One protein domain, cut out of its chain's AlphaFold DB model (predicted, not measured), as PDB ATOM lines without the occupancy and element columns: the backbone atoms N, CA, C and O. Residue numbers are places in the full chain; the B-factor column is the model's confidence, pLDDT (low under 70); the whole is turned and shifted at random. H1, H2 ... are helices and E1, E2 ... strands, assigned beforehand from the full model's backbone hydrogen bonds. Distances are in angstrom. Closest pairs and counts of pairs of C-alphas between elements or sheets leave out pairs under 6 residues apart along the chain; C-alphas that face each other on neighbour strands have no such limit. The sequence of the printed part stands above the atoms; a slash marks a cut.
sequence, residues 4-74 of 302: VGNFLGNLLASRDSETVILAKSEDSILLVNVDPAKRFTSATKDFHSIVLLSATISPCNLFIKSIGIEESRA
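This is residues 4 to 74 of the 302 residues of the protein "HELICc2 domain-containing protein" of Thaumarchaeota archaeon (UniProt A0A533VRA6). Two small lobes sit end to end with little between them: at one end helix H1 packs near a two-stranded hairpin, E1 and E2, and at the other end two short helices, H2 and H3, stand crosswise and are joined by a wide loop, residues 45 to 59. The short link after E2 leads from the first lobe to the second, and residues 43 to 49 and 53 to 59 stick out. The printed part has 71 residues with three named helices and two named strands, in the order H1, E1, E2, H2, H3; the sheet is E1 - E2, antiparallel, and the class is mixed, helices and strands. The whole is loose, with a radius of gyration of the C-alphas of 15.9 A, and spans 41 by 28 by 19 A.

Find C-alpha 4 at (-22.969, -14.258, -18.233); from there H1, residues 4 to 13, runs 14.0 A. Next comes E1, residues 20 to 24, 13.1 A long, and then E2, residues 29 to 33, also 13.1 A. Look for C-alpha 36 at (-42.777, -26.293, -22.802), where H2, residues 36 to 44, begins; it is 12.3 A long. The last element is H3, residues 60 to 66, 9.8 A long, ending at C-alpha 66 at (-46.897, -31.419, -26.367).

Start with H1, whose closest C-alpha pair with E2 is that of Leu 11 and Leu 31, 7.1 A apart. H1 and E1 are near each other, with 5 pairs of C-alphas within 10 A. E1 and E2 form a hairpin, antiparallel at 153 degrees between their directions; look at N 21 and O 32, 2.8 A apart, and N 30 and O 23, also 2.8 A, both within hydrogen-bond range. Farther along, H2 and H3 are close but not clearly touching: their closest C-alphas, those of Ala 37 and Ser 66, are 6.2 A apart. Their lines are about perpendicular, at 85 degrees. H1 is apart from H2 and from H3, and E2 is apart from H3. In H1, H2 and H3 every O i to N i+4 pair is within hydrogen-bond range.

The two C-alphas farthest apart are those of Glu 26 and His 48, at 45.6 A. The printed part has no cut from residue 4 to residue 74. The link from H2 to H3, 15 residues, is long; those from E1 to E2 and from E2 to H2 are tight, and that from H1 to E1 is short. The mean pLDDT of the printed part is 81.1, and in this model residues 55 to 56 are under 70.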
ATOM      1  N   VAL A   4     -23.283 -13.404 -19.385       79.06
ATOM      2  CA  VAL A   4     -22.969 -14.258 -18.233       79.06
ATOM      3  C   VAL A   4     -23.844 -13.913 -17.029       79.06
ATOM      4  O   VAL A   4     -24.368 -14.824 -16.404       79.06
ATOM      5  N   GLY A   5     -24.087 -12.627 -16.743       81.19
ATOM      6  CA  GLY A   5     -24.962 -12.222 -15.632       81.19
ATOM      7  C   GLY A   5     -26.394 -12.745 -15.789       81.19
ATOM      8  O   GLY A   5     -26.911 -13.406 -14.894       81.19
ATOM      9  N   ASN A   6     -26.996 -12.550 -16.970       80.75
ATOM     10  CA  ASN A   6     -28.318 -13.108 -17.285       80.75
ATOM     11  C   ASN A   6     -28.320 -14.640 -17.270       80.75
ATOM     12  O   ASN A   6     -29.283 -15.244 -16.810       80.75
ATOM     13  N   PHE A   7     -27.256 -15.279 -17.764       82.81
ATOM     14  CA  PHE A   7     -27.133 -16.733 -17.722       82.81
ATOM     15  C   PHE A   7     -27.114 -17.260 -16.281       82.81
ATOM     16  O   PHE A   7     -27.888 -18.153 -15.958       82.81
ATOM     17  N   LEU A   8     -26.284 -16.682 -15.408       83.88
ATOM     18  CA  LEU A   8     -26.186 -17.073 -14.001       83.88
ATOM     19  C   LEU A   8     -27.481 -16.776 -13.237       83.88
ATOM     20  O   LEU A   8     -27.911 -17.604 -12.441       83.88
ATOM     21  N   GLY A   9     -28.137 -15.647 -13.517       82.31
ATOM     22  CA  GLY A   9     -29.447 -15.328 -12.950       82.31
ATOM     23  C   GLY A   9     -30.511 -16.359 -13.336       82.31
ATOM     24  O   GLY A   9     -31.195 -16.892 -12.466       82.31
ATOM     25  N   ASN A  10     -30.593 -16.713 -14.623       81.56
ATOM     26  CA  ASN A  10     -31.504 -17.755 -15.099       81.56
ATOM     27  C   ASN A  10     -31.160 -19.134 -14.521       81.56
ATOM     28  O   ASN A  10     -32.067 -19.888 -14.181       81.56
ATOM     29  N   LEU A  11     -29.870 -19.453 -14.375       83.31
ATOM     30  CA  LEU A  11     -29.413 -20.693 -13.756       83.31
ATOM     31  C   LEU A  11     -29.874 -20.786 -12.298       83.31
ATOM     32  O   LEU A  11     -30.489 -21.782 -11.924       83.31
ATOM     33  N   LEU A  12     -29.642 -19.738 -11.503       82.88
ATOM     34  CA  LEU A  12     -30.065 -19.673 -10.101       82.88
ATOM     35  C   LEU A  12     -31.587 -19.772  -9.962       82.88
ATOM     36  O   LEU A  12     -32.067 -20.533  -9.127       82.88
ATOM     37  N   ALA A  13     -32.343 -19.079 -10.819       80.00
ATOM     38  CA  ALA A  13     -33.804 -19.161 -10.848       80.00
ATOM     39  C   ALA A  13     -34.329 -20.555 -11.247       80.00
ATOM     40  O   ALA A  13     -35.473 -20.894 -10.966       80.00
ATOM     41  N   SER A  14     -33.500 -21.362 -11.913       78.88
ATOM     42  CA  SER A  14     -33.851 -22.704 -12.382       78.88
ATOM     43  C   SER A  14     -33.310 -23.840 -11.512       78.88
ATOM     44  O   SER A  14     -33.492 -24.999 -11.871       78.88
ATOM     45  N   ARG A  15     -32.652 -23.527 -10.386       71.31
ATOM     46  CA  ARG A  15     -31.905 -24.490  -9.560       71.31
ATOM     47  C   ARG A  15     -32.741 -25.684  -9.085       71.31
ATOM     48  O   ARG A  15     -32.215 -26.789  -9.034       71.31
ATOM     49  N   ASP A  16     -34.023 -25.459  -8.814       72.00
ATOM     50  CA  ASP A  16     -34.958 -26.491  -8.345       72.00
ATOM     51  C   ASP A  16     -35.883 -27.005  -9.464       72.00
ATOM     52  O   ASP A  16     -36.853 -27.722  -9.224       72.00
ATOM     53  N   SER A  17     -35.620 -26.622 -10.716       72.38
ATOM     54  CA  SER A  17     -36.438 -27.022 -11.855       72.38
ATOM     55  C   SER A  17     -35.981 -28.359 -12.427       72.38
ATOM     56  O   SER A  17     -34.936 -28.455 -13.063       72.38
ATOM     57  N   GLU A  18     -36.840 -29.373 -12.349       72.69
ATOM     58  CA  GLU A  18     -36.638 -30.667 -13.027       72.69
ATOM     59  C   GLU A  18     -36.714 -30.579 -14.564       72.69
ATOM     60  O   GLU A  18     -36.484 -31.553 -15.281       72.69
ATOM     61  N   THR A  19     -37.080 -29.405 -15.082       74.50
ATOM     62  CA  THR A  19     -37.368 -29.168 -16.503       74.50
ATOM     63  C   THR A  19     -36.343 -28.277 -17.179       74.50
ATOM     64  O   THR A  19     -36.462 -27.994 -18.368       74.50
ATOM     65  N   VAL A  20     -35.338 -27.810 -16.440       80.62
ATOM     66  CA  VAL A  20     -34.248 -27.013 -16.988       80.62
ATOM     67  C   VAL A  20     -32.960 -27.807 -16.842       80.62
ATOM     68  O   VAL A  20     -32.520 -28.105 -15.739       80.62
ATOM     69  N   ILE A  21     -32.366 -28.172 -17.973       81.81
ATOM     70  CA  ILE A  21     -31.173 -29.013 -18.039       81.81
ATOM     71  C   ILE A  21     -29.994 -28.163 -18.507       81.81
ATOM     72  O   ILE A  21     -30.098 -27.387 -19.460       81.81
ATOM     73  N   LEU A  22     -28.851 -28.339 -17.848       82.50
ATOM     74  CA  LEU A  22     -27.573 -27.834 -18.332       82.50
ATOM     75  C   LEU A  22     -27.023 -28.784 -19.394       82.50
ATOM     76  O   LEU A  22     -26.705 -29.936 -19.106       82.50
ATOM     77  N   ALA A  23     -26.895 -28.292 -20.620       81.00
ATOM     78  CA  ALA A  23     -26.321 -29.038 -21.726       81.00
ATOM     79  C   ALA A  23     -24.974 -28.419 -22.121       81.00
ATOM     80  O   ALA A  23     -24.878 -27.216 -22.357       81.00
ATOM     81  N   LYS A  24     -23.920 -29.233 -22.190       80.50
ATOM     82  CA  LYS A  24     -22.578 -28.790 -22.586       80.50
ATOM     83  C   LYS A  24     -22.347 -29.068 -24.073       80.50
ATOM     84  O   LYS A  24     -22.531 -30.198 -24.514       80.50
ATOM     85  N   SER A  25     -21.922 -28.049 -24.812       78.31
ATOM     86  CA  SER A  25     -21.325 -28.142 -26.151       78.31
ATOM     87  C   SER A  25     -19.796 -28.011 -26.048       78.31
ATOM     88  O   SER A  25     -19.287 -27.761 -24.958       78.31
ATOM     89  N   GLU A  26     -19.064 -28.156 -27.158       78.44
ATOM     90  CA  GLU A  26     -17.593 -27.995 -27.190       78.44
ATOM     91  C   GLU A  26     -17.145 -26.671 -26.547       78.44
ATOM     92  O   GLU A  26     -16.395 -26.697 -25.572       78.44
ATOM     93  N   ASP A  27     -17.730 -25.546 -26.980       83.69
ATOM     94  CA  ASP A  27     -17.316 -24.202 -26.542       83.69
ATOM     95  C   ASP A  27     -18.381 -23.439 -25.732       83.69
ATOM     96  O   ASP A  27     -18.275 -22.230 -25.519       83.69
ATOM     97  N   SER A  28     -19.472 -24.093 -25.315       80.19
ATOM     98  CA  SER A  28     -20.564 -23.397 -24.618       80.19
ATOM     99  C   SER A  28     -21.346 -24.272 -23.646       80.19
ATOM    100  O   SER A  28     -21.413 -25.493 -23.777       80.19
ATOM    101  N   ILE A  29     -21.973 -23.618 -22.665       82.38
ATOM    102  CA  ILE A  29     -22.958 -24.220 -21.765       82.38
ATOM    103  C   ILE A  29     -24.316 -23.606 -22.091       82.38
ATOM    104  O   ILE A  29     -24.470 -22.386 -22.152       82.38
ATOM    105  N   LEU A  30     -25.299 -24.468 -22.305       82.00
ATOM    106  CA  LEU A  30     -26.663 -24.119 -22.659       82.00
ATOM    107  C   LEU A  30     -27.579 -24.431 -21.480       82.00
ATOM    108  O   LEU A  30     -27.497 -25.503 -20.883       82.00
ATOM    109  N   LEU A  31     -28.474 -23.496 -21.176       84.19
ATOM    110  CA  LEU A  31     -29.570 -23.699 -20.240       84.19
ATOM    111  C   LEU A  31     -30.826 -24.025 -21.058       84.19
ATOM    112  O   LEU A  31     -31.364 -23.148 -21.734       84.19
ATOM    113  N   VAL A  32     -31.255 -25.287 -21.052       81.50
ATOM    114  CA  VAL A  32     -32.310 -25.801 -21.939       81.50
ATOM    115  C   VAL A  32     -33.555 -26.101 -21.123       81.50
ATOM    116  O   VAL A  32     -33.513 -26.943 -20.231       81.50
ATOM    117  N   ASN A  33     -34.670 -25.436 -21.424       80.44
ATOM    118  CA  ASN A  33     -35.961 -25.825 -20.864       80.44
ATOM    119  C   ASN A  33     -36.572 -26.929 -21.738       80.44
ATOM    120  O   ASN A  33     -36.860 -26.683 -22.905       80.44
ATOM    121  N   VAL A  34     -36.746 -28.117 -21.165       77.19
ATOM    122  CA  VAL A  34     -37.222 -29.323 -21.855       77.19
ATOM    123  C   VAL A  34     -38.721 -29.591 -21.668       77.19
ATOM    124  O   VAL A  34     -39.227 -30.563 -22.217       77.19
ATOM    125  N   ASP A  35     -39.436 -28.732 -20.931       76.81
ATOM    126  CA  ASP A  35     -40.873 -28.860 -20.657       76.81
ATOM    127  C   ASP A  35     -41.634 -27.574 -21.051       76.81
ATOM    128  O   ASP A  35     -41.940 -26.711 -20.213       76.81
ATOM    129  N   PRO A  36     -41.957 -27.411 -22.347       70.75
ATOM    130  CA  PRO A  36     -42.777 -26.293 -22.802       70.75
ATOM    131  C   PRO A  36     -44.211 -26.357 -22.247       70.75
ATOM    132  O   PRO A  36     -44.856 -25.314 -22.108       70.75
ATOM    133  N   ALA A  37     -44.695 -27.548 -21.884       79.12
ATOM    134  CA  ALA A  37     -46.045 -27.781 -21.391       79.12
ATOM    135  C   ALA A  37     -46.306 -27.075 -20.052       79.12
ATOM    136  O   ALA A  37     -47.313 -26.377 -19.911       79.12
ATOM    137  N   LYS A  38     -45.382 -27.146 -19.084       79.75
ATOM    138  CA  LYS A  38     -45.522 -26.406 -17.810       79.75
ATOM    139  C   LYS A  38     -45.589 -24.894 -17.995       79.75
ATOM    140  O   LYS A  38     -46.346 -24.218 -17.297       79.75
ATOM    141  N   ARG A  39     -44.810 -24.345 -18.931       78.94
ATOM    142  CA  ARG A  39     -44.838 -22.904 -19.234       78.94
ATOM    143  C   ARG A  39     -46.167 -22.497 -19.849       78.94
ATOM    144  O   ARG A  39     -46.760 -21.521 -19.402       78.94
ATOM    145  N   PHE A  40     -46.630 -23.254 -20.841       85.75
ATOM    146  CA  PHE A  40     -47.899 -22.988 -21.505       85.75
ATOM    147  C   PHE A  40     -49.071 -23.073 -20.520       85.75
ATOM    148  O   PHE A  40     -49.855 -22.132 -20.421       85.75
ATOM    149  N   THR A  41     -49.161 -24.147 -19.734       86.12
ATOM    150  CA  THR A  41     -50.240 -24.332 -18.751       86.12
ATOM    151  C   THR A  41     -50.211 -23.260 -17.662       86.12
ATOM    152  O   THR A  41     -51.249 -22.691 -17.346       86.12
ATOM    153  N   SER A  42     -49.032 -22.886 -17.155       85.44
ATOM    154  CA  SER A  42     -48.905 -21.802 -16.167       85.44
ATOM    155  C   SER A  42     -49.324 -20.441 -16.720       85.44
ATOM    156  O   SER A  42     -49.955 -19.669 -16.005       85.44
ATOM    157  N   ALA A  43     -48.984 -20.147 -17.979       85.88
ATOM    158  CA  ALA A  43     -49.348 -18.895 -18.639       85.88
ATOM    159  C   ALA A  43     -50.833 -18.831 -19.014       85.88
ATOM    160  O   ALA A  43     -51.362 -17.743 -19.225       85.88
ATOM    161  N   THR A  44     -51.495 -19.984 -19.123       88.44
ATOM    162  CA  THR A  44     -52.871 -20.069 -19.616       88.44
ATOM    163  C   THR A  44     -53.904 -20.469 -18.561       88.44
ATOM    164  O   THR A  44     -55.100 -20.432 -18.838       88.44
ATOM    165  N   LYS A  45     -53.468 -20.794 -17.338       88.00
ATOM    166  CA  LYS A  45     -54.318 -21.280 -16.236       88.00
ATOM    167  C   LYS A  45     -55.468 -20.341 -15.849       88.00
ATOM    168  O   LYS A  45     -56.495 -20.821 -15.387       88.00
ATOM    169  N   ASP A  46     -55.280 -19.031 -16.013       91.56
ATOM    170  CA  ASP A  46     -56.233 -18.008 -15.566       91.56
ATOM    171  C   ASP A  46     -57.299 -17.698 -16.637       91.56
ATOM    172  O   ASP A  46     -58.259 -16.974 -16.375       91.56
ATOM    173  N   PHE A  47     -57.163 -18.251 -17.851       91.50
ATOM    174  CA  PHE A  47     -58.164 -18.099 -18.905       91.50
ATOM    175  C   PHE A  47     -59.277 -19.137 -18.762       91.50
ATOM    176  O   PHE A  47     -59.026 -20.323 -18.555       91.50
ATOM    177  N   HIS A  48     -60.522 -18.702 -18.965       89.25
ATOM    178  CA  HIS A  48     -61.685 -19.592 -18.958       89.25
ATOM    179  C   HIS A  48     -61.667 -20.604 -20.121       89.25
ATOM    180  O   HIS A  48     -62.023 -21.767 -19.945       89.25
ATOM    181  N   SER A  49     -61.233 -20.170 -21.307       89.94
ATOM    182  CA  SER A  49     -61.160 -20.992 -22.519       89.94
ATOM    183  C   SER A  49     -60.073 -20.481 -23.466       89.94
ATOM    184  O   SER A  49     -59.840 -19.275 -23.535       89.94
ATOM    185  N   ILE A  50     -59.459 -21.381 -24.240       89.75
ATOM    186  CA  ILE A  50     -58.405 -21.064 -25.215       89.75
ATOM    187  C   ILE A  50     -58.806 -21.646 -26.568       89.75
ATOM    188  O   ILE A  50     -59.122 -22.830 -26.663       89.75
ATOM    189  N   VAL A  51     -58.751 -20.830 -27.621       90.25
ATOM    190  CA  VAL A  51     -58.973 -21.277 -29.003       90.25
ATOM    191  C   VAL A  51     -57.635 -21.269 -29.735       90.25
ATOM    192  O   VAL A  51     -57.017 -20.220 -29.897       90.25
ATOM    193  N   LEU A  52     -57.173 -22.448 -30.161       87.25
ATOM    194  CA  LEU A  52     -55.909 -22.627 -30.879       87.25
ATOM    195  C   LEU A  52     -56.201 -22.899 -32.357       87.25
ATOM    196  O   LEU A  52     -56.731 -23.950 -32.705       87.25
ATOM    197  N   LEU A  53     -55.848 -21.949 -33.223       84.19
ATOM    198  CA  LEU A  53     -56.056 -22.039 -34.669       84.19
ATOM    199  C   LEU A  53     -54.727 -22.331 -35.368       84.19
ATOM    200  O   LEU A  53     -53.745 -21.619 -35.167       84.19
ATOM    201  N   SER A  54     -54.679 -23.375 -36.197       77.12
ATOM    202  CA  SER A  54     -53.510 -23.668 -37.030       77.12
ATOM    203  C   SER A  54     -53.876 -24.553 -38.220       77.12
ATOM    204  O   SER A  54     -54.571 -25.554 -38.066       77.12
ATOM    205  N   ALA A  55     -53.352 -24.197 -39.396       67.06
ATOM    206  CA  ALA A  55     -53.543 -24.939 -40.643       67.06
ATOM    207  C   ALA A  55     -52.750 -26.262 -40.693       67.06
ATOM    208  O   ALA A  55     -53.047 -27.139 -41.492       67.06
ATOM    209  N   THR A  56     -51.736 -26.438 -39.838       66.75
ATOM    210  CA  THR A  56     -50.844 -27.618 -39.864       66.75
ATOM    211  C   THR A  56     -50.701 -28.271 -38.492       66.75
ATOM    212  O   THR A  56     -49.641 -28.793 -38.136       66.75
ATOM    213  N   ILE A  57     -51.756 -28.206 -37.675       72.62
ATOM    214  CA  ILE A  57     -51.733 -28.709 -36.295       72.62
ATOM    215  C   ILE A  57     -51.779 -30.240 -36.214       72.62
ATOM    216  O   ILE A  57     -51.421 -30.810 -35.185       72.62
ATOM    217  N   SER A  58     -52.166 -30.907 -37.305       71.12
ATOM    218  CA  SER A  58     -52.251 -32.366 -37.389       71.12
ATOM    219  C   SER A  58     -50.880 -33.045 -37.187       71.12
ATOM    220  O   SER A  58     -49.885 -32.531 -37.706       71.12
ATOM    221  N   PRO A  59     -50.800 -34.181 -36.460       76.25
ATOM    222  CA  PRO A  59     -51.851 -34.789 -35.632       76.25
ATOM    223  C   PRO A  59     -52.158 -33.968 -34.367       76.25
ATOM    224  O   PRO A  59     -51.265 -33.661 -33.573       76.25
ATOM    225  N   CYS A  60     -53.436 -33.628 -34.155       80.19
ATOM    226  CA  CYS A  60     -53.857 -32.716 -33.081       80.19
ATOM    227  C   CYS A  60     -53.568 -33.276 -31.680       80.19
ATOM    228  O   CYS A  60     -53.225 -32.518 -30.779       80.19
ATOM    229  N   ASN A  61     -53.667 -34.594 -31.503       79.62
ATOM    230  CA  ASN A  61     -53.401 -35.284 -30.239       79.62
ATOM    231  C   ASN A  61     -51.946 -35.105 -29.776       79.62
ATOM    232  O   ASN A  61     -51.698 -34.776 -28.618       79.62
ATOM    233  N   LEU A  62     -50.980 -35.246 -30.693       78.25
ATOM    234  CA  LEU A  62     -49.565 -35.012 -30.394       78.25
ATOM    235  C   LEU A  62     -49.312 -33.551 -30.022       78.25
ATOM    236  O   LEU A  62     -48.560 -33.276 -29.090       78.25
ATOM    237  N   PHE A  63     -49.966 -32.615 -30.713       81.25
ATOM    238  CA  PHE A  63     -49.868 -31.198 -30.381       81.25
ATOM    239  C   PHE A  63     -50.440 -30.890 -28.988       81.25
ATOM    240  O   PHE A  63     -49.729 -30.312 -28.169       81.25
ATOM    241  N   ILE A  64     -51.670 -31.327 -28.695       84.06
ATOM    242  CA  ILE A  64     -52.355 -31.141 -27.401       84.06
ATOM    243  C   ILE A  64     -51.497 -31.680 -26.248       84.06
ATOM    244  O   ILE A  64     -51.232 -30.962 -25.283       84.06
ATOM    245  N   LYS A  65     -50.958 -32.895 -26.407       80.44
ATOM    246  CA  LYS A  65     -50.015 -33.492 -25.454       80.44
ATOM    247  C   LYS A  65     -48.732 -32.675 -25.306       80.44
ATOM    248  O   LYS A  65     -48.277 -32.471 -24.186       80.44
ATOM    249  N   SER A  66     -48.159 -32.177 -26.405       78.25
ATOM    250  CA  SER A  66     -46.897 -31.419 -26.367       78.25
ATOM    251  C   SER A  66     -46.984 -30.093 -25.601       78.25
ATOM    252  O   SER A  66     -45.975 -29.630 -25.077       78.25
ATOM    253  N   ILE A  67     -48.179 -29.497 -25.508       82.56
ATOM    254  CA  ILE A  67     -48.426 -28.262 -24.748       82.56
ATOM    255  C   ILE A  67     -49.003 -28.518 -23.349       82.56
ATOM    256  O   ILE A  67     -49.294 -27.567 -22.626       82.56
ATOM    257  N   GLY A  68     -49.144 -29.785 -22.944       82.06
ATOM    258  CA  GLY A  68     -49.580 -30.161 -21.596       82.06
ATOM    259  C   GLY A  68     -51.078 -30.057 -21.350       82.06
ATOM    260  O   GLY A  68     -51.491 -29.982 -20.196       82.06
ATOM    261  N   ILE A  69     -51.891 -30.021 -22.405       85.56
ATOM    262  CA  ILE A  69     -53.346 -30.074 -22.271       85.56
ATOM    263  C   ILE A  69     -53.777 -31.545 -22.275       85.56
ATOM    264  O   ILE A  69     -53.318 -32.341 -23.093       85.56
ATOM    265  N   GLU A  70     -54.678 -31.912 -21.368       82.50
ATOM    266  CA  GLU A  70     -55.313 -33.229 -21.384       82.50
ATOM    267  C   GLU A  70     -56.276 -33.346 -22.571       82.50
ATOM    268  O   GLU A  70     -57.106 -32.464 -22.792       82.50
ATOM    269  N   GLU A  71     -56.213 -34.451 -23.319       82.00
ATOM    270  CA  GLU A  71     -57.085 -34.667 -24.488       82.00
ATOM    271  C   GLU A  71     -58.579 -34.614 -24.131       82.00
ATOM    272  O   GLU A  71     -59.373 -34.105 -24.914       82.00
ATOM    273  N   SER A  72     -58.957 -35.048 -22.923       84.19
ATOM    274  CA  SER A  72     -60.328 -34.966 -22.394       84.19
ATOM    275  C   SER A  72     -60.848 -33.532 -22.243       84.19
ATOM    276  O   SER A  72     -62.057 -33.317 -22.197       84.19
ATOM    277  N   ARG A  73     -59.948 -32.547 -22.161       84.56
ATOM    278  CA  ARG A  73     -60.263 -31.121 -22.007       84.56
ATOM    279  C   ARG A  73     -60.209 -30.353 -23.326       84.56
ATOM    280  O   ARG A  73     -60.417 -29.140 -23.322       84.56
ATOM    281  N   ALA A  74     -59.913 -31.024 -24.436       86.69
ATOM    282  CA  ALA A  74     -59.754 -30.404 -25.741       86.69
ATOM    283  C   ALA A  74     -60.827 -30.895 -26.719       86.69
ATOM    284  O   ALA A  74     -60.957 -32.087 -26.981       86.69
TER     285      ALA A  74